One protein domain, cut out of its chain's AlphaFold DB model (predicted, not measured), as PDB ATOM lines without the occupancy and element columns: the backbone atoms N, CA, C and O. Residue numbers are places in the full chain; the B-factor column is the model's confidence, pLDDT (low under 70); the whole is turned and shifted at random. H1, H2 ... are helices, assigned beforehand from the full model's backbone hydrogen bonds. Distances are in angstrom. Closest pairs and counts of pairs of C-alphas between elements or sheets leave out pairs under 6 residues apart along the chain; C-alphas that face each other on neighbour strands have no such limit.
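AT A GLANCE: This is residues 4 to 124 of the 124 residues of an uncharacterized protein of Salinivibrio sp. YCSC6 (UniProt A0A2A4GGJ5). One very long helix, H1, sticks out as a free arm with residues 4 to 25, while its far part meets a loose body of shorter helices. There H5 and H6 cross H1 near residues 30 to 38, and H2, H3 and H4 lie at the other end of the model from the arm's tip. The printed part has 121 residues, with six named helices, H1 to H6 in chain order, and no named strand: all helix. It is extended, with a radius of gyration of the C-alphas of 21.4 A, and the arm makes much of the longest of the spans, 77 by 32 by 25 A.

IN THESE COORDINATES: Find C-alpha 4 at (79.311, -29.915, 42.066); from there H1, residues 4 to 42, runs 57.7 A to C-alpha 42 at (21.703, -33.324, 43.312). Next come H2, residues 52 to 61, H3, residues 63 to 66, and H4, residues 68 to 77. H5, residues 86 to 107, is 31.7 A long; H6, residues 109 to 122, runs 19.8 A to C-alpha 122 at (41.195, -19.137, 53.491).

HOW THE PARTS SIT: Look at Ile 30 and Phe 116, the closest C-alphas of H1 and H6, 7.1 A apart; these helices touch through residues 30 to 34 and 112 to 116 alone, at a steep tilt of 69 degrees, only just short of about perpendicular. H1 and H5 only just touch, with 3 pairs of C-alphas within 8 A, the closest Ile 34 and Met 105 at 7.4 A. H2 touches H5, about perpendicular at 81 degrees, closest at C-alphas 59 and 100, 6.7 A. H2 and H4 touch only at their ends, closest at C-alphas 60 and 69, 5.5 A. H3 is close to H5 but not clearly touching, 6.8 A between C-alphas 63 and 100. Every O i to N i+4 pair is within hydrogen-bond range in H2, H5 and H6, against 34 of 35 in H1 and 5 of 6 in H4; H3 is too short for such a pair.

THE WHOLE: The C-alphas of Gly 4 and Asp 82 are the two farthest apart, 77.9 A. The printed part has no cut, and no link is long. Residues 80 to 85 also stand free. Confidence is under 70 at residues 4 to 7 and 123 to 124.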
ATOM      1  N   GLY A   4      80.209 -31.073  41.981       53.53
ATOM      2  CA  GLY A   4      79.311 -29.915  42.066       53.53
ATOM      3  C   GLY A   4      78.151 -29.930  41.064       53.53
ATOM      4  O   GLY A   4      77.117 -29.335  41.341       53.53
ATOM      5  N   PHE A   5      78.299 -30.617  39.924       53.28
ATOM      6  CA  PHE A   5      77.230 -30.730  38.920       53.28
ATOM      7  C   PHE A   5      76.154 -31.746  39.326       53.28
ATOM      8  O   PHE A   5      74.975 -31.452  39.156       53.28
ATOM      9  N   ASP A   6      76.543 -32.880  39.922       59.34
ATOM     10  CA  ASP A   6      75.594 -33.904  40.394       59.34
ATOM     11  C   ASP A   6      74.637 -33.349  41.459       59.34
ATOM     12  O   ASP A   6      73.439 -33.590  41.397       59.34
ATOM     13  N   ASN A   7      75.132 -32.519  42.382       66.56
ATOM     14  CA  ASN A   7      74.316 -31.966  43.468       66.56
ATOM     15  C   ASN A   7      73.297 -30.914  42.976       66.56
ATOM     16  O   ASN A   7      72.215 -30.764  43.539       66.56
ATOM     17  N   TYR A   8      73.632 -30.179  41.911       70.25
ATOM     18  CA  TYR A   8      72.743 -29.185  41.304       70.25
ATOM     19  C   TYR A   8      71.623 -29.845  40.491       70.25
ATOM     20  O   TYR A   8      70.464 -29.457  40.621       70.25
ATOM     21  N   LEU A   9      71.957 -30.874  39.706       72.69
ATOM     22  CA  LEU A   9      70.978 -31.688  38.979       72.69
ATOM     23  C   LEU A   9      70.031 -32.423  39.935       72.69
ATOM     24  O   LEU A   9      68.827 -32.422  39.701       72.69
ATOM     25  N   ASP A  10      70.548 -32.976  41.033       75.25
ATOM     26  CA  ASP A  10      69.738 -33.671  42.042       75.25
ATOM     27  C   ASP A  10      68.796 -32.713  42.795       75.25
ATOM     28  O   ASP A  10      67.627 -33.023  43.040       75.25
ATOM     29  N   THR A  11      69.254 -31.484  43.068       75.50
ATOM     30  CA  THR A  11      68.407 -30.424  43.641       75.50
ATOM     31  C   THR A  11      67.299 -30.013  42.665       75.50
ATOM     32  O   THR A  11      66.139 -29.947  43.063       75.50
ATOM     33  N   GLN A  12      67.623 -29.798  41.383       75.94
ATOM     34  CA  GLN A  12      66.626 -29.451  40.361       75.94
ATOM     35  C   GLN A  12      65.595 -30.562  40.148       75.94
ATOM     36  O   GLN A  12      64.403 -30.283  40.053       75.94
ATOM     37  N   LEU A  13      66.039 -31.821  40.105       76.12
ATOM     38  CA  LEU A  13      65.155 -32.980  40.006       76.12
ATOM     39  C   LEU A  13      64.240 -33.076  41.226       76.12
ATOM     40  O   LEU A  13      63.039 -33.268  41.076       76.12
ATOM     41  N   THR A  14      64.776 -32.874  42.429       78.75
ATOM     42  CA  THR A  14      63.982 -32.894  43.664       78.75
ATOM     43  C   THR A  14      62.940 -31.773  43.697       78.75
ATOM     44  O   THR A  14      61.805 -31.999  44.117       78.75
ATOM     45  N   GLU A  15      63.296 -30.560  43.270       76.62
ATOM     46  CA  GLU A  15      62.354 -29.440  43.179       76.62
ATOM     47  C   GLU A  15      61.268 -29.688  42.131       76.62
ATOM     48  O   GLU A  15      60.094 -29.449  42.412       76.62
ATOM     49  N   HIS A  16      61.636 -30.219  40.965       72.50
ATOM     50  CA  HIS A  16      60.693 -30.551  39.902       72.50
ATOM     51  C   HIS A  16      59.718 -31.658  40.328       72.50
ATOM     52  O   HIS A  16      58.513 -31.520  40.138       72.50
ATOM     53  N   THR A  17      60.201 -32.721  40.976       75.19
ATOM     54  CA  THR A  17      59.339 -33.788  41.512       75.19
ATOM     55  C   THR A  17      58.379 -33.245  42.569       75.19
ATOM     56  O   THR A  17      57.182 -33.482  42.482       75.19
ATOM     57  N   LYS A  18      58.853 -32.401  43.499       77.44
ATOM     58  CA  LYS A  18      57.977 -31.744  44.487       77.44
ATOM     59  C   LYS A  18      56.927 -30.832  43.847       77.44
ATOM     60  O   LYS A  18      55.865 -30.628  44.431       77.44
ATOM     61  N   GLN A  19      57.233 -30.214  42.707       74.50
ATOM     62  CA  GLN A  19      56.268 -29.408  41.961       74.50
ATOM     63  C   GLN A  19      55.204 -30.282  41.297       74.50
ATOM     64  O   GLN A  19      54.027 -29.943  41.402       74.50
ATOM     65  N   LEU A  20      55.598 -31.405  40.688       74.38
ATOM     66  CA  LEU A  20      54.670 -32.390  40.128       74.38
ATOM     67  C   LEU A  20      53.751 -32.967  41.212       74.38
ATOM     68  O   LEU A  20      52.539 -32.895  41.065       74.38
ATOM     69  N   ASP A  21      54.303 -33.386  42.355       82.12
ATOM     70  CA  ASP A  21      53.517 -33.922  43.477       82.12
ATOM     71  C   ASP A  21      52.461 -32.916  43.976       82.12
ATOM     72  O   ASP A  21      51.340 -33.278  44.334       82.12
ATOM     73  N   ARG A  22      52.804 -31.620  44.000       81.12
ATOM     74  CA  ARG A  22      51.864 -30.551  44.375       81.12
ATOM     75  C   ARG A  22      50.793 -30.316  43.316       81.12
ATOM     76  O   ARG A  22      49.663 -29.994  43.679       81.12
ATOM     77  N   GLN A  23      51.143 -30.422  42.036       81.38
ATOM     78  CA  GLN A  23      50.182 -30.305  40.943       81.38
ATOM     79  C   GLN A  23      49.193 -31.469  40.971       81.38
ATOM     80  O   GLN A  23      47.990 -31.218  40.970       81.38
ATOM     81  N   ASP A  24      49.684 -32.697  41.124       83.12
ATOM     82  CA  ASP A  24      48.855 -33.899  41.226       83.12
ATOM     83  C   ASP A  24      47.907 -33.819  42.432       83.12
ATOM     84  O   ASP A  24      46.702 -34.035  42.296       83.12
ATOM     85  N   ALA A  25      48.414 -33.398  43.597       86.00
ATOM     86  CA  ALA A  25      47.592 -33.199  44.789       86.00
ATOM     87  C   ALA A  25      46.512 -32.120  44.591       86.00
ATOM     88  O   ALA A  25      45.378 -32.286  45.044       86.00
ATOM     89  N   ARG A  26      46.832 -31.016  43.897       87.00
ATOM     90  CA  ARG A  26      45.842 -29.977  43.568       87.00
ATOM     91  C   ARG A  26      44.786 -30.510  42.604       87.00
ATOM     92  O   ARG A  26      43.605 -30.231  42.796       87.00
ATOM     93  N   GLU A  27      45.189 -31.259  41.581       88.88
ATOM     94  CA  GLU A  27      44.265 -31.867  40.623       88.88
ATOM     95  C   GLU A  27      43.318 -32.874  41.280       88.88
ATOM     96  O   GLU A  27      42.133 -32.933  40.944       88.88
ATOM     97  N   GLU A  28      43.815 -33.670  42.220       90.50
ATOM     98  CA  GLU A  28      42.983 -34.596  42.980       90.50
ATOM     99  C   GLU A  28      42.011 -33.844  43.898       90.50
ATOM    100  O   GLU A  28      40.813 -34.143  43.909       90.50
ATOM    101  N   ALA A  29      42.489 -32.806  44.587       91.50
ATOM    102  CA  ALA A  29      41.663 -31.978  45.456       91.50
ATOM    103  C   ALA A  29      40.527 -31.281  44.690       91.50
ATOM    104  O   ALA A  29      39.379 -31.311  45.137       91.50
ATOM    105  N   ILE A  30      40.797 -30.720  43.506       92.44
ATOM    106  CA  ILE A  30      39.742 -30.091  42.703       92.44
ATOM    107  C   ILE A  30      38.752 -31.115  42.132       92.44
ATOM    108  O   ILE A  30      37.552 -30.844  42.085       92.44
ATOM    109  N   LYS A  31      39.201 -32.319  41.753       93.06
ATOM    110  CA  LYS A  31      38.292 -33.405  41.338       93.06
ATOM    111  C   LYS A  31      37.355 -33.803  42.479       93.06
ATOM    112  O   LYS A  31      36.153 -33.975  42.252       93.06
ATOM    113  N   ALA A  32      37.876 -33.907  43.700       93.69
ATOM    114  CA  ALA A  32      37.070 -34.170  44.888       93.69
ATOM    115  C   ALA A  32      36.086 -33.021  45.169       93.69
ATOM    116  O   ALA A  32      34.913 -33.276  45.440       93.69
ATOM    117  N   PHE A  33      36.526 -31.770  45.018       94.44
ATOM    118  CA  PHE A  33      35.686 -30.584  45.185       94.44
ATOM    119  C   PHE A  33      34.524 -30.544  44.184       94.44
ATOM    120  O   PHE A  33      33.373 -30.356  44.573       94.44
ATOM    121  N   ILE A  34      34.794 -30.817  42.904       95.25
ATOM    122  CA  ILE A  34      33.763 -30.931  41.862       95.25
ATOM    123  C   ILE A  34      32.793 -32.075  42.181       95.25
ATOM    124  O   ILE A  34      31.583 -31.909  42.044       95.25
ATOM    125  N   THR A  35      33.302 -33.229  42.620       95.75
ATOM    126  CA  THR A  35      32.464 -34.383  42.990       95.75
ATOM    127  C   THR A  35      31.523 -34.028  44.140       95.75
ATOM    128  O   THR A  35      30.318 -34.246  44.037       95.75
ATOM    129  N   HIS A  36      32.038 -33.370  45.182       94.62
ATOM    130  CA  HIS A  36      31.217 -32.850  46.272       94.62
ATOM    131  C   HIS A  36      30.166 -31.844  45.776       94.62
ATOM    132  O   HIS A  36      29.014 -31.873  46.210       94.62
ATOM    133  N   GLY A  37      30.537 -30.980  44.831       93.88
ATOM    134  CA  GLY A  37      29.617 -30.046  44.191       93.88
ATOM    135  C   GLY A  37      28.464 -30.730  43.461       93.88
ATOM    136  O   GLY A  37      27.317 -30.306  43.605       93.88
ATOM    137  N   LYS A  38      28.734 -31.824  42.735       95.69
ATOM    138  CA  LYS A  38      27.692 -32.635  42.079       95.69
ATOM    139  C   LYS A  38      26.711 -33.194  43.104       95.69
ATOM    140  O   LYS A  38      25.505 -33.029  42.931       95.69
ATOM    141  N   ASP A  39      27.218 -33.775  44.189       95.75
ATOM    142  CA  ASP A  39      26.382 -34.328  45.260       95.75
ATOM    143  C   ASP A  39      25.505 -33.252  45.913       95.75
ATOM    144  O   ASP A  39      24.314 -33.473  46.146       95.75
ATOM    145  N   ARG A  40      26.058 -32.054  46.154       95.69
ATOM    146  CA  ARG A  40      25.299 -30.910  46.682       95.69
ATOM    147  C   ARG A  40      24.180 -30.487  45.742       95.69
ATOM    148  O   ARG A  40      23.040 -30.374  46.191       95.69
ATOM    149  N   ILE A  41      24.479 -30.303  44.455       95.88
ATOM    150  CA  ILE A  41      23.478 -29.901  43.459       95.88
ATOM    151  C   ILE A  41      22.360 -30.946  43.368       95.88
ATOM    152  O   ILE A  41      21.187 -30.582  43.421       95.88
ATOM    153  N   LEU A  42      22.695 -32.240  43.314       94.00
ATOM    154  CA  LEU A  42      21.703 -33.324  43.312       94.00
ATOM    155  C   LEU A  42      20.882 -33.377  44.611       94.00
ATOM    156  O   LEU A  42      19.712 -33.758  44.592       94.00
ATOM    157  N   GLY A  43      21.465 -32.948  45.730       94.50
ATOM    158  CA  GLY A  43      20.791 -32.752  47.012       94.50
ATOM    159  C   GLY A  43      19.985 -31.451  47.134       94.50
ATOM    160  O   GLY A  43      19.552 -31.131  48.241       94.50
ATOM    161  N   ASN A  44      19.786 -30.694  46.046       92.88
ATOM    162  CA  ASN A  44      19.158 -29.360  46.029       92.88
ATOM    163  C   ASN A  44      19.855 -28.325  46.929       92.88
ATOM    164  O   ASN A  44      19.224 -27.404  47.449       92.88
ATOM    165  N   GLN A  45      21.161 -28.469  47.118       95.12
ATOM    166  CA  GLN A  45      21.989 -27.508  47.829       95.12
ATOM    167  C   GLN A  45      22.802 -26.693  46.831       95.12
ATOM    168  O   GLN A  45      23.295 -27.209  45.830       95.12
ATOM    169  N   GLU A  46      22.972 -25.412  47.132       94.81
ATOM    170  CA  GLU A  46      23.818 -24.536  46.331       94.81
ATOM    171  C   GLU A  46      25.294 -24.959  46.441       94.81
ATOM    172  O   GLU A  46      25.762 -25.343  47.522       94.81
ATOM    173  N   PHE A  47      26.026 -24.865  45.332       94.75
ATOM    174  CA  PHE A  47      27.467 -25.088  45.233       94.75
ATOM    175  C   PHE A  47      28.092 -24.043  44.309       94.75
ATOM    176  O   PHE A  47      27.663 -23.912  43.170       94.75
ATOM    177  N   CYS A  48      29.087 -23.280  44.772       93.75
ATOM    178  CA  CYS A  48      29.698 -22.196  43.985       93.75
ATOM    179  C   CYS A  48      28.665 -21.217  43.380       93.75
ATOM    180  O   CYS A  48      28.865 -20.690  42.281       93.75
ATOM    181  N   ARG A  49      27.543 -20.977  44.087       93.56
ATOM    182  CA  ARG A  49      26.378 -20.213  43.598       93.56
ATOM    183  C   ARG A  49      25.732 -20.794  42.327       93.56
ATOM    184  O   ARG A  49      25.222 -20.045  41.492       93.56
ATOM    185  N   LEU A  50      25.815 -22.111  42.171       95.00
ATOM    186  CA  LEU A  50      25.084 -22.933  41.214       95.00
ATOM    187  C   LEU A  50      24.068 -23.768  41.990       95.00
ATOM    188  O   LEU A  50      24.371 -24.317  43.050       95.00
ATOM    189  N   SER A  51      22.867 -23.876  41.449       95.81
ATOM    190  CA  SER A  51      21.758 -24.637  42.007       95.81
ATOM    191  C   SER A  51      21.308 -25.736  41.046       95.81
ATOM    192  O   SER A  51      21.656 -25.749  39.863       95.81
ATOM    193  N   PHE A  52      20.455 -26.637  41.533       95.50
ATOM    194  CA  PHE A  52      19.795 -27.617  40.670       95.50
ATOM    195  C   PHE A  52      18.935 -26.959  39.578       95.50
ATOM    196  O   PHE A  52      18.817 -27.492  38.479       95.50
ATOM    197  N   SER A  53      18.371 -25.775  39.845       95.50
ATOM    198  CA  SER A  53      17.595 -25.026  38.850       95.50
ATOM    199  C   SER A  53      18.468 -24.493  37.711       95.50
ATOM    200  O   SER A  53      18.015 -24.453  36.565       95.50
ATOM    201  N   ASP A  54      19.710 -24.101  38.007       95.75
ATOM    202  CA  ASP A  54      20.670 -23.663  36.987       95.75
ATOM    203  C   ASP A  54      21.053 -24.839  36.088       95.75
ATOM    204  O   ASP A  54      21.003 -24.726  34.865       95.75
ATOM    205  N   PHE A  55      21.319 -26.002  36.695       94.88
ATOM    206  CA  PHE A  55      21.537 -27.241  35.950       94.88
ATOM    207  C   PHE A  55      20.325 -27.610  35.084       94.88
ATOM    208  O   PHE A  55      20.488 -27.950  33.917       94.88
ATOM    209  N   GLY A  56      19.103 -27.512  35.617       92.81
ATOM    210  CA  GLY A  56      17.887 -27.754  34.842       92.81
ATOM    211  C   GLY A  56      17.796 -26.831  33.628       92.81
ATOM    212  O   GLY A  56      17.574 -27.296  32.514       92.81
ATOM    213  N   SER A  57      18.037 -25.534  33.818       93.81
ATOM    214  CA  SER A  57      18.013 -24.554  32.722       93.81
ATOM    215  C   SER A  57      19.021 -24.908  31.625       93.81
ATOM    216  O   SER A  57      18.652 -24.940  30.453       93.81
ATOM    217  N   PHE A  58      20.244 -25.281  32.008       94.06
ATOM    218  CA  PHE A  58      21.261 -25.788  31.086       94.06
ATOM    219  C   PHE A  58      20.809 -27.069  30.366       94.06
ATOM    220  O   PHE A  58      20.899 -27.163  29.144       94.06
ATOM    221  N   TYR A  59      20.273 -28.051  31.098       92.00
ATOM    222  CA  TYR A  59      19.855 -29.341  30.543       92.00
ATOM    223  C   TYR A  59      18.743 -29.199  29.494       92.00
ATOM    224  O   TYR A  59      18.744 -29.895  28.480       92.00
ATOM    225  N   PHE A  60      17.782 -28.303  29.739       90.00
ATOM    226  CA  PHE A  60      16.640 -28.079  28.850       90.00
ATOM    227  C   PHE A  60      16.920 -27.068  27.727       90.00
ATOM    228  O   PHE A  60      16.229 -27.110  26.711       90.00
ATOM    229  N   GLY A  61      17.885 -26.160  27.898       88.19
ATOM    230  CA  GLY A  61      18.184 -25.097  26.932       88.19
ATOM    231  C   GLY A  61      19.412 -25.368  26.064       88.19
ATOM    232  O   GLY A  61      19.330 -25.319  24.838       88.19
ATOM    233  N   ASP A  62      20.537 -25.678  26.698       89.06
ATOM    234  CA  ASP A  62      21.854 -25.634  26.058       89.06
ATOM    235  C   ASP A  62      22.385 -27.039  25.747       89.06
ATOM    236  O   ASP A  62      22.952 -27.287  24.676       89.06
ATOM    237  N   PHE A  63      22.141 -28.003  26.640       89.25
ATOM    238  CA  PHE A  63      22.629 -29.366  26.476       89.25
ATOM    239  C   PHE A  63      21.986 -30.046  25.258       89.25
ATOM    240  O   PHE A  63      20.770 -30.244  25.186       89.25
ATOM    241  N   HIS A  64      22.820 -30.400  24.275       86.69
ATOM    242  CA  HIS A  64      22.381 -30.904  22.968       86.69
ATOM    243  C   HIS A  64      21.319 -30.019  22.286       86.69
ATOM    244  O   HIS A  64      20.368 -30.538  21.697       86.69
ATOM    245  N   GLU A  65      21.476 -28.691  22.353       84.06
ATOM    246  CA  GLU A  65      20.555 -27.725  21.724       84.06
ATOM    247  C   GLU A  65      19.101 -27.893  22.219       84.06
ATOM    248  O   GLU A  65      18.149 -27.809  21.440       84.06
ATOM    249  N   GLY A  66      18.930 -28.246  23.498       79.44
ATOM    250  CA  GLY A  66      17.629 -28.470  24.137       79.44
ATOM    251  C   GLY A  66      16.944 -29.795  23.779       79.44
ATOM    252  O   GLY A  66      15.930 -30.154  24.378       79.44
ATOM    253  N   ARG A  67      17.510 -30.595  22.867       83.50
ATOM    254  CA  ARG A  67      16.932 -31.892  22.451       83.50
ATOM    255  C   ARG A  67      17.077 -32.988  23.506       83.50
ATOM    256  O   ARG A  67      16.447 -34.041  23.397       83.50
ATOM    257  N   ALA A  68      17.884 -32.762  24.542       82.88
ATOM    258  CA  ALA A  68      17.997 -33.664  25.688       82.88
ATOM    259  C   ALA A  68      16.660 -33.824  26.442       82.88
ATOM    260  O   ALA A  68      16.383 -34.884  27.017       82.88
ATOM    261  N   ALA A  69      15.806 -32.798  26.385       81.75
ATOM    262  CA  ALA A  69      14.460 -32.803  26.942       81.75
ATOM    263  C   ALA A  69      13.530 -33.794  26.228       81.75
ATOM    264  O   ALA A  69      12.771 -34.511  26.881       81.75
ATOM    265  N   ASP A  70      13.623 -33.873  24.899       84.81
ATOM    266  CA  ASP A  70      12.747 -34.704  24.068       84.81
ATOM    267  C   ASP A  70      12.902 -36.188  24.407       84.81
ATOM    268  O   ASP A  70      11.917 -36.919  24.520       84.81
ATOM    269  N   GLY A  71      14.145 -36.636  24.614       82.50
ATOM    270  CA  GLY A  71      14.447 -38.016  24.998       82.50
ATOM    271  C   GLY A  71      13.886 -38.380  26.375       82.50
ATOM    272  O   GLY A  71      13.306 -39.456  26.540       82.50
ATOM    273  N   LEU A  72      14.006 -37.465  27.343       85.06
ATOM    274  CA  LEU A  72      13.456 -37.643  28.685       85.06
ATOM    275  C   LEU A  72      11.922 -37.682  28.657       85.06
ATOM    276  O   LEU A  72      11.321 -38.587  29.235       85.06
ATOM    277  N   LEU A  73      11.288 -36.738  27.957       86.50
ATOM    278  CA  LEU A  73       9.831 -36.677  27.819       86.50
ATOM    279  C   LEU A  73       9.285 -37.919  27.120       86.50
ATOM    280  O   LEU A  73       8.330 -38.521  27.608       86.50
ATOM    281  N   LYS A  74       9.922 -38.352  26.029       86.75
ATOM    282  CA  LYS A  74       9.537 -39.577  25.327       86.75
ATOM    283  C   LYS A  74       9.607 -40.793  26.246       86.75
ATOM    284  O   LYS A  74       8.677 -41.588  26.259       86.75
ATOM    285  N   PHE A  75      10.666 -40.920  27.045       84.62
ATOM    286  CA  PHE A  75      10.756 -42.007  28.015       84.62
ATOM    287  C   PHE A  75       9.645 -41.950  29.061       84.62
ATOM    288  O   PHE A  75       9.048 -42.980  29.335       84.62
ATOM    289  N   LEU A  76       9.357 -40.776  29.630       85.38
ATOM    290  CA  LEU A  76       8.296 -40.623  30.628       85.38
ATOM    291  C   LEU A  76       6.914 -40.976  30.063       85.38
ATOM    292  O   LEU A  76       6.090 -41.535  30.782       85.38
ATOM    293  N   MET A  77       6.665 -40.670  28.788       87.06
ATOM    294  CA  MET A  77       5.408 -40.994  28.108       87.06
ATOM    295  C   MET A  77       5.303 -42.472  27.710       87.06
ATOM    296  O   MET A  77       4.220 -43.042  27.797       87.06
ATOM    297  N   ASP A  78       6.417 -43.086  27.304       85.19
ATOM    298  CA  ASP A  78       6.497 -44.494  26.896       85.19
ATOM    299  C   ASP A  78       6.852 -45.434  28.073       85.19
ATOM    300  O   ASP A  78       7.130 -46.619  27.861       85.19
ATOM    301  N   TYR A  79       6.902 -44.921  29.310       84.19
ATOM    302  CA  TYR A  79       7.292 -45.698  30.485       84.19
ATOM    303  C   TYR A  79       6.205 -46.708  30.848       84.19
ATOM    304  O   TYR A  79       5.115 -46.352  31.294       84.19
ATOM    305  N   ASP A  80       6.548 -47.982  30.716       84.81
ATOM    306  CA  ASP A  80       5.721 -49.112  31.112       84.81
ATOM    307  C   ASP A  80       6.573 -50.026  31.999       84.81
ATOM    308  O   ASP A  80       7.519 -50.617  31.486       84.81
ATOM    309  N   PRO A  81       6.307 -50.133  33.311       81.88
ATOM    310  CA  PRO A  81       7.137 -50.916  34.226       81.88
ATOM    311  C   PRO A  81       7.130 -52.421  33.923       81.88
ATOM    312  O   PRO A  81       8.071 -53.112  34.317       81.88
ATOM    313  N   ASP A  82       6.113 -52.920  33.217       85.81
ATOM    314  CA  ASP A  82       5.956 -54.342  32.903       85.81
ATOM    315  C   ASP A  82       6.678 -54.735  31.602       85.81
ATOM    316  O   ASP A  82       6.786 -55.921  31.266       85.81
ATOM    317  N   GLN A  83       7.219 -53.759  30.860       82.94
ATOM    318  CA  GLN A  83       7.974 -54.042  29.647       82.94
ATOM    319  C   GLN A  83       9.343 -54.677  29.936       82.94
ATOM    320  O   GLN A  83      10.077 -54.280  30.849       82.94
ATOM    321  N   PRO A  84       9.777 -55.625  29.088       77.75
ATOM    322  CA  PRO A  84      11.136 -56.128  29.155       77.75
ATOM    323  C   PRO A  84      12.146 -54.989  28.912       77.75
ATOM    324  O   PRO A  84      11.942 -54.111  28.074       77.75
ATOM    325  N   HIS A  85      13.267 -55.022  29.641       80.62
ATOM    326  CA  HIS A  85      14.391 -54.069  29.552       80.62
ATOM    327  C   HIS A  85      14.142 -52.634  30.053       80.62
ATOM    328  O   HIS A  85      14.996 -51.767  29.857       80.62
ATOM    329  N   VAL A  86      13.037 -52.355  30.746       83.69
ATOM    330  CA  VAL A  86      12.740 -51.009  31.284       83.69
ATOM    331  C   VAL A  86      13.834 -50.500  32.217       83.69
ATOM    332  O   VAL A  86      14.284 -49.364  32.074       83.69
ATOM    333  N   THR A  87      14.355 -51.360  33.093       84.75
ATOM    334  CA  THR A  87      15.484 -51.024  33.974       84.75
ATOM    335  C   THR A  87      16.721 -50.593  33.186       84.75
ATOM    336  O   THR A  87      17.389 -49.635  33.557       84.75
ATOM    337  N   GLN A  88      17.018 -51.256  32.062       85.88
ATOM    338  CA  GLN A  88      18.170 -50.912  31.225       85.88
ATOM    339  C   GLN A  88      17.989 -49.550  30.541       85.88
ATOM    340  O   GLN A  88      18.938 -48.766  30.469       85.88
ATOM    341  N   LYS A  89      16.769 -49.241  30.079       85.06
ATOM    342  CA  LYS A  89      16.433 -47.916  29.534       85.06
ATOM    343  C   LYS A  89      16.598 -46.826  30.600       85.06
ATOM    344  O   LYS A  89      17.211 -45.800  30.320       85.06
ATOM    345  N   LEU A  90      16.128 -47.080  31.824       86.31
ATOM    346  CA  LEU A  90      16.239 -46.143  32.944       86.31
ATOM    347  C   LEU A  90      17.699 -45.869  33.330       86.31
ATOM    348  O   LEU A  90      18.084 -44.711  33.462       86.31
ATOM    349  N   LEU A  91      18.533 -46.909  33.426       88.88
ATOM    350  CA  LEU A  91      19.971 -46.756  33.690       88.88
ATOM    351  C   LEU A  91      20.683 -45.959  32.589       88.88
ATOM    352  O   LEU A  91      21.555 -45.145  32.880       88.88
ATOM    353  N   SER A  92      20.289 -46.158  31.327       88.62
ATOM    354  CA  SER A  92      20.866 -45.422  30.194       88.62
ATOM    355  C   SER A  92      20.531 -43.928  30.262       88.62
ATOM    356  O   SER A  92      21.399 -43.090  30.033       88.62
ATOM    357  N   LEU A  93      19.292 -43.585  30.625       87.69
ATOM    358  CA  LEU A  93      18.870 -42.193  30.812       87.69
ATOM    359  C   LEU A  93      19.530 -41.543  32.020       87.69
ATOM    360  O   LEU A  93      19.937 -40.389  31.944       87.69
ATOM    361  N   GLN A  94      19.676 -42.289  33.114       90.00
ATOM    362  CA  GLN A  94      20.399 -41.816  34.284       90.00
ATOM    363  C   GLN A  94      21.856 -41.490  33.925       90.00
ATOM    364  O   GLN A  94      22.325 -40.399  34.232       90.00
ATOM    365  N   ALA A  95      22.554 -42.390  33.224       90.94
ATOM    366  CA  ALA A  95      23.925 -42.151  32.770       90.94
ATOM    367  C   ALA A  95      24.028 -40.919  31.853       90.94
ATOM    368  O   ALA A  95      24.956 -40.123  31.987       90.94
ATOM    369  N   PHE A  96      23.050 -40.724  30.966       91.19
ATOM    370  CA  PHE A  96      22.984 -39.541  30.111       91.19
ATOM    371  C   PHE A  96      22.791 -38.250  30.923       91.19
ATOM    372  O   PHE A  96      23.525 -37.285  30.718       91.19
ATOM    373  N   ALA A  97      21.887 -38.242  31.906       91.38
ATOM    374  CA  ALA A  97      21.705 -37.099  32.802       91.38
ATOM    375  C   ALA A  97      22.981 -36.780  33.605       91.38
ATOM    376  O   ALA A  97      23.335 -35.611  33.747       91.38
ATOM    377  N   TYR A  98      23.718 -37.798  34.062       92.94
ATOM    378  CA  TYR A  98      25.024 -37.598  34.699       92.94
ATOM    379  C   TYR A  98      26.062 -37.003  33.740       92.94
ATOM    380  O   TYR A  98      26.762 -36.077  34.133       92.94
ATOM    381  N   SER A  99      26.117 -37.440  32.476       93.81
ATOM    382  CA  SER A  99      27.020 -36.814  31.491       93.81
ATOM    383  C   SER A  99      26.681 -35.343  31.214       93.81
ATOM    384  O   SER A  99      27.572 -34.531  30.956       93.81
ATOM    385  N   ALA A 100      25.401 -34.977  31.317       94.12
ATOM    386  CA  ALA A 100      24.976 -33.587  31.231       94.12
ATOM    387  C   ALA A 100      25.448 -32.786  32.448       94.12
ATOM    388  O   ALA A 100      25.926 -31.666  32.298       94.12
ATOM    389  N   LEU A 101      25.355 -33.367  33.649       95.00
ATOM    390  CA  LEU A 101      25.866 -32.751  34.873       95.00
ATOM    391  C   LEU A 101      27.389 -32.573  34.823       95.00
ATOM    392  O   LEU A 101      27.894 -31.544  35.260       95.00
ATOM    393  N   ASP A 102      28.117 -33.539  34.261       95.50
ATOM    394  CA  ASP A 102      29.557 -33.415  34.022       95.50
ATOM    395  C   ASP A 102      29.862 -32.241  33.085       95.50
ATOM    396  O   ASP A 102      30.669 -31.379  33.425       95.50
ATOM    397  N   SER A 103      29.143 -32.152  31.962       95.44
ATOM    398  CA  SER A 103      29.294 -31.061  30.988       95.44
ATOM    399  C   SER A 103      28.978 -29.694  31.600       95.44
ATOM    400  O   SER A 103      29.704 -28.731  31.373       95.44
ATOM    401  N   PHE A 104      27.932 -29.614  32.427       96.12
ATOM    402  CA  PHE A 104      27.569 -28.403  33.162       96.12
ATOM    403  C   PHE A 104      28.686 -27.955  34.115       96.12
ATOM    404  O   PHE A 104      29.033 -26.775  34.161       96.12
ATOM    405  N   MET A 105      29.281 -28.893  34.861       95.62
ATOM    406  CA  MET A 105      30.403 -28.584  35.751       95.62
ATOM    407  C   MET A 105      31.631 -28.108  34.975       95.62
ATOM    408  O   MET A 105      32.299 -27.175  35.417       95.62
ATOM    409  N   ASP A 106      31.912 -28.709  33.819       94.81
ATOM    410  CA  ASP A 106      33.026 -28.297  32.966       94.81
ATOM    411  C   ASP A 106      32.800 -26.917  32.333       94.81
ATOM    412  O   ASP A 106      33.732 -26.114  32.274       94.81
ATOM    413  N   GLU A 107      31.572 -26.576  31.938       94.69
ATOM    414  CA  GLU A 107      31.246 -25.228  31.456       94.69
ATOM    415  C   GLU A 107      31.429 -24.170  32.554       94.69
ATOM    416  O   GLU A 107      31.916 -23.065  32.307       94.69
ATOM    417  N   GLN A 108      31.110 -24.528  33.798       94.44
ATOM    418  CA  GLN A 108      31.285 -23.662  34.963       94.44
ATOM    419  C   GLN A 108      32.675 -23.789  35.612       94.44
ATOM    420  O   GLN A 108      32.917 -23.201  36.670       94.44
ATOM    421  N   ARG A 109      33.618 -24.507  34.983       92.44
ATOM    422  CA  ARG A 109      34.929 -24.846  35.559       92.44
ATOM    423  C   ARG A 109      35.699 -23.634  36.061       92.44
ATOM    424  O   ARG A 109      36.198 -23.669  37.179       92.44
ATOM    425  N   GLN A 110      35.746 -22.546  35.291       92.75
ATOM    426  CA  GLN A 110      36.473 -21.334  35.688       92.75
ATOM    427  C   GLN A 110      35.948 -20.751  37.011       92.75
ATOM    428  O   GLN A 110      36.716 -20.275  37.845       92.75
ATOM    429  N   ARG A 111      34.630 -20.793  37.216       93.19
ATOM    430  CA  ARG A 111      33.986 -20.309  38.439       93.19
ATOM    431  C   ARG A 111      34.262 -21.237  39.617       93.19
ATOM    432  O   ARG A 111      34.526 -20.753  40.713       93.19
ATOM    433  N   ILE A 112      34.206 -22.548  39.385       94.00
ATOM    434  CA  ILE A 112      34.494 -23.564  40.402       94.00
ATOM    435  C   ILE A 112      35.960 -23.475  40.842       94.00
ATOM    436  O   ILE A 112      36.236 -23.493  42.036       94.00
ATOM    437  N   GLU A 113      36.891 -23.316  39.897       93.06
ATOM    438  CA  GLU A 113      38.323 -23.133  40.165       93.06
ATOM    439  C   GLU A 113      38.591 -21.878  41.003       93.06
ATOM    440  O   GLU A 113      39.336 -21.942  41.977       93.06
ATOM    441  N   ALA A 114      37.937 -20.756  40.685       92.88
ATOM    442  CA  ALA A 114      38.085 -19.521  41.451       92.88
ATOM    443  C   ALA A 114      37.587 -19.657  42.902       92.88
ATOM    444  O   ALA A 114      38.220 -19.139  43.823       92.88
ATOM    445  N   GLU A 115      36.468 -20.354  43.115       93.38
ATOM    446  CA  GLU A 115      35.938 -20.585  44.461       93.38
ATOM    447  C   GLU A 115      36.802 -21.583  45.243       93.38
ATOM    448  O   GLU A 115      37.085 -21.363  46.419       93.38
ATOM    449  N   PHE A 116      37.294 -22.629  44.573       92.75
ATOM    450  CA  PHE A 116      38.230 -23.594  45.144       92.75
ATOM    451  C   PHE A 116      39.523 -22.919  45.618       92.75
ATOM    452  O   PHE A 116      39.946 -23.119  46.756       92.75
ATOM    453  N   ASP A 117      40.136 -22.076  44.781       90.50
ATOM    454  CA  ASP A 117      41.359 -21.356  45.147       90.50
ATOM    455  C   ASP A 117      41.118 -20.395  46.324       90.50
ATOM    456  O   ASP A 117      41.990 -20.230  47.185       90.50
ATOM    457  N   ARG A 118      39.922 -19.798  46.411       89.94
ATOM    458  CA  ARG A 118      39.521 -18.972  47.555       89.94
ATOM    459  C   ARG A 118      39.431 -19.799  48.839       89.94
ATOM    460  O   ARG A 118      40.039 -19.408  49.830       89.94
ATOM    461  N   GLU A 119      38.741 -20.940  48.818       86.62
ATOM    462  CA  GLU A 119      38.625 -21.826  49.990       86.62
ATOM    463  C   GLU A 119      39.990 -22.354  50.449       86.62
ATOM    464  O   GLU A 119      40.279 -22.373  51.645       86.62
ATOM    465  N   MET A 120      40.872 -22.709  49.511       82.94
ATOM    466  CA  MET A 120      42.229 -23.169  49.821       82.94
ATOM    467  C   MET A 120      43.116 -22.064  50.406       82.94
ATOM    468  O   MET A 120      43.978 -22.352  51.232       82.94
ATOM    469  N   THR A 121      42.914 -20.808  49.996       80.56
ATOM    470  CA  THR A 121      43.641 -19.655  50.553       80.56
ATOM    471  C   THR A 121      43.118 -19.273  51.938       80.56
ATOM    472  O   THR A 121      43.899 -18.862  52.786       80.56
ATOM    473  N   GLU A 122      41.812 -19.405  52.183       70.81
ATOM    474  CA  GLU A 122      41.195 -19.137  53.491       70.81
ATOM    475  C   GLU A 122      41.483 -20.241  54.525       70.81
ATOM    476  O   GLU A 122      41.479 -19.973  55.727       70.81
ATOM    477  N   ALA A 123      41.734 -21.473  54.074       60.88
ATOM    478  CA  ALA A 123      42.071 -22.615  54.925       60.88
ATOM    479  C   ALA A 123      43.575 -22.747  55.257       60.88
ATOM    480  O   ALA A 123      43.924 -23.577  56.102       60.88
ATOM    481  N   ALA A 124      44.447 -21.978  54.591       53.03
ATOM    482  CA  ALA A 124      45.904 -21.969  54.779       53.03
ATOM    483  C   ALA A 124      46.359 -20.939  55.825       53.03
ATOM    484  O   ALA A 124      47.296 -21.272  56.590       53.03
TER     485      ALA A 124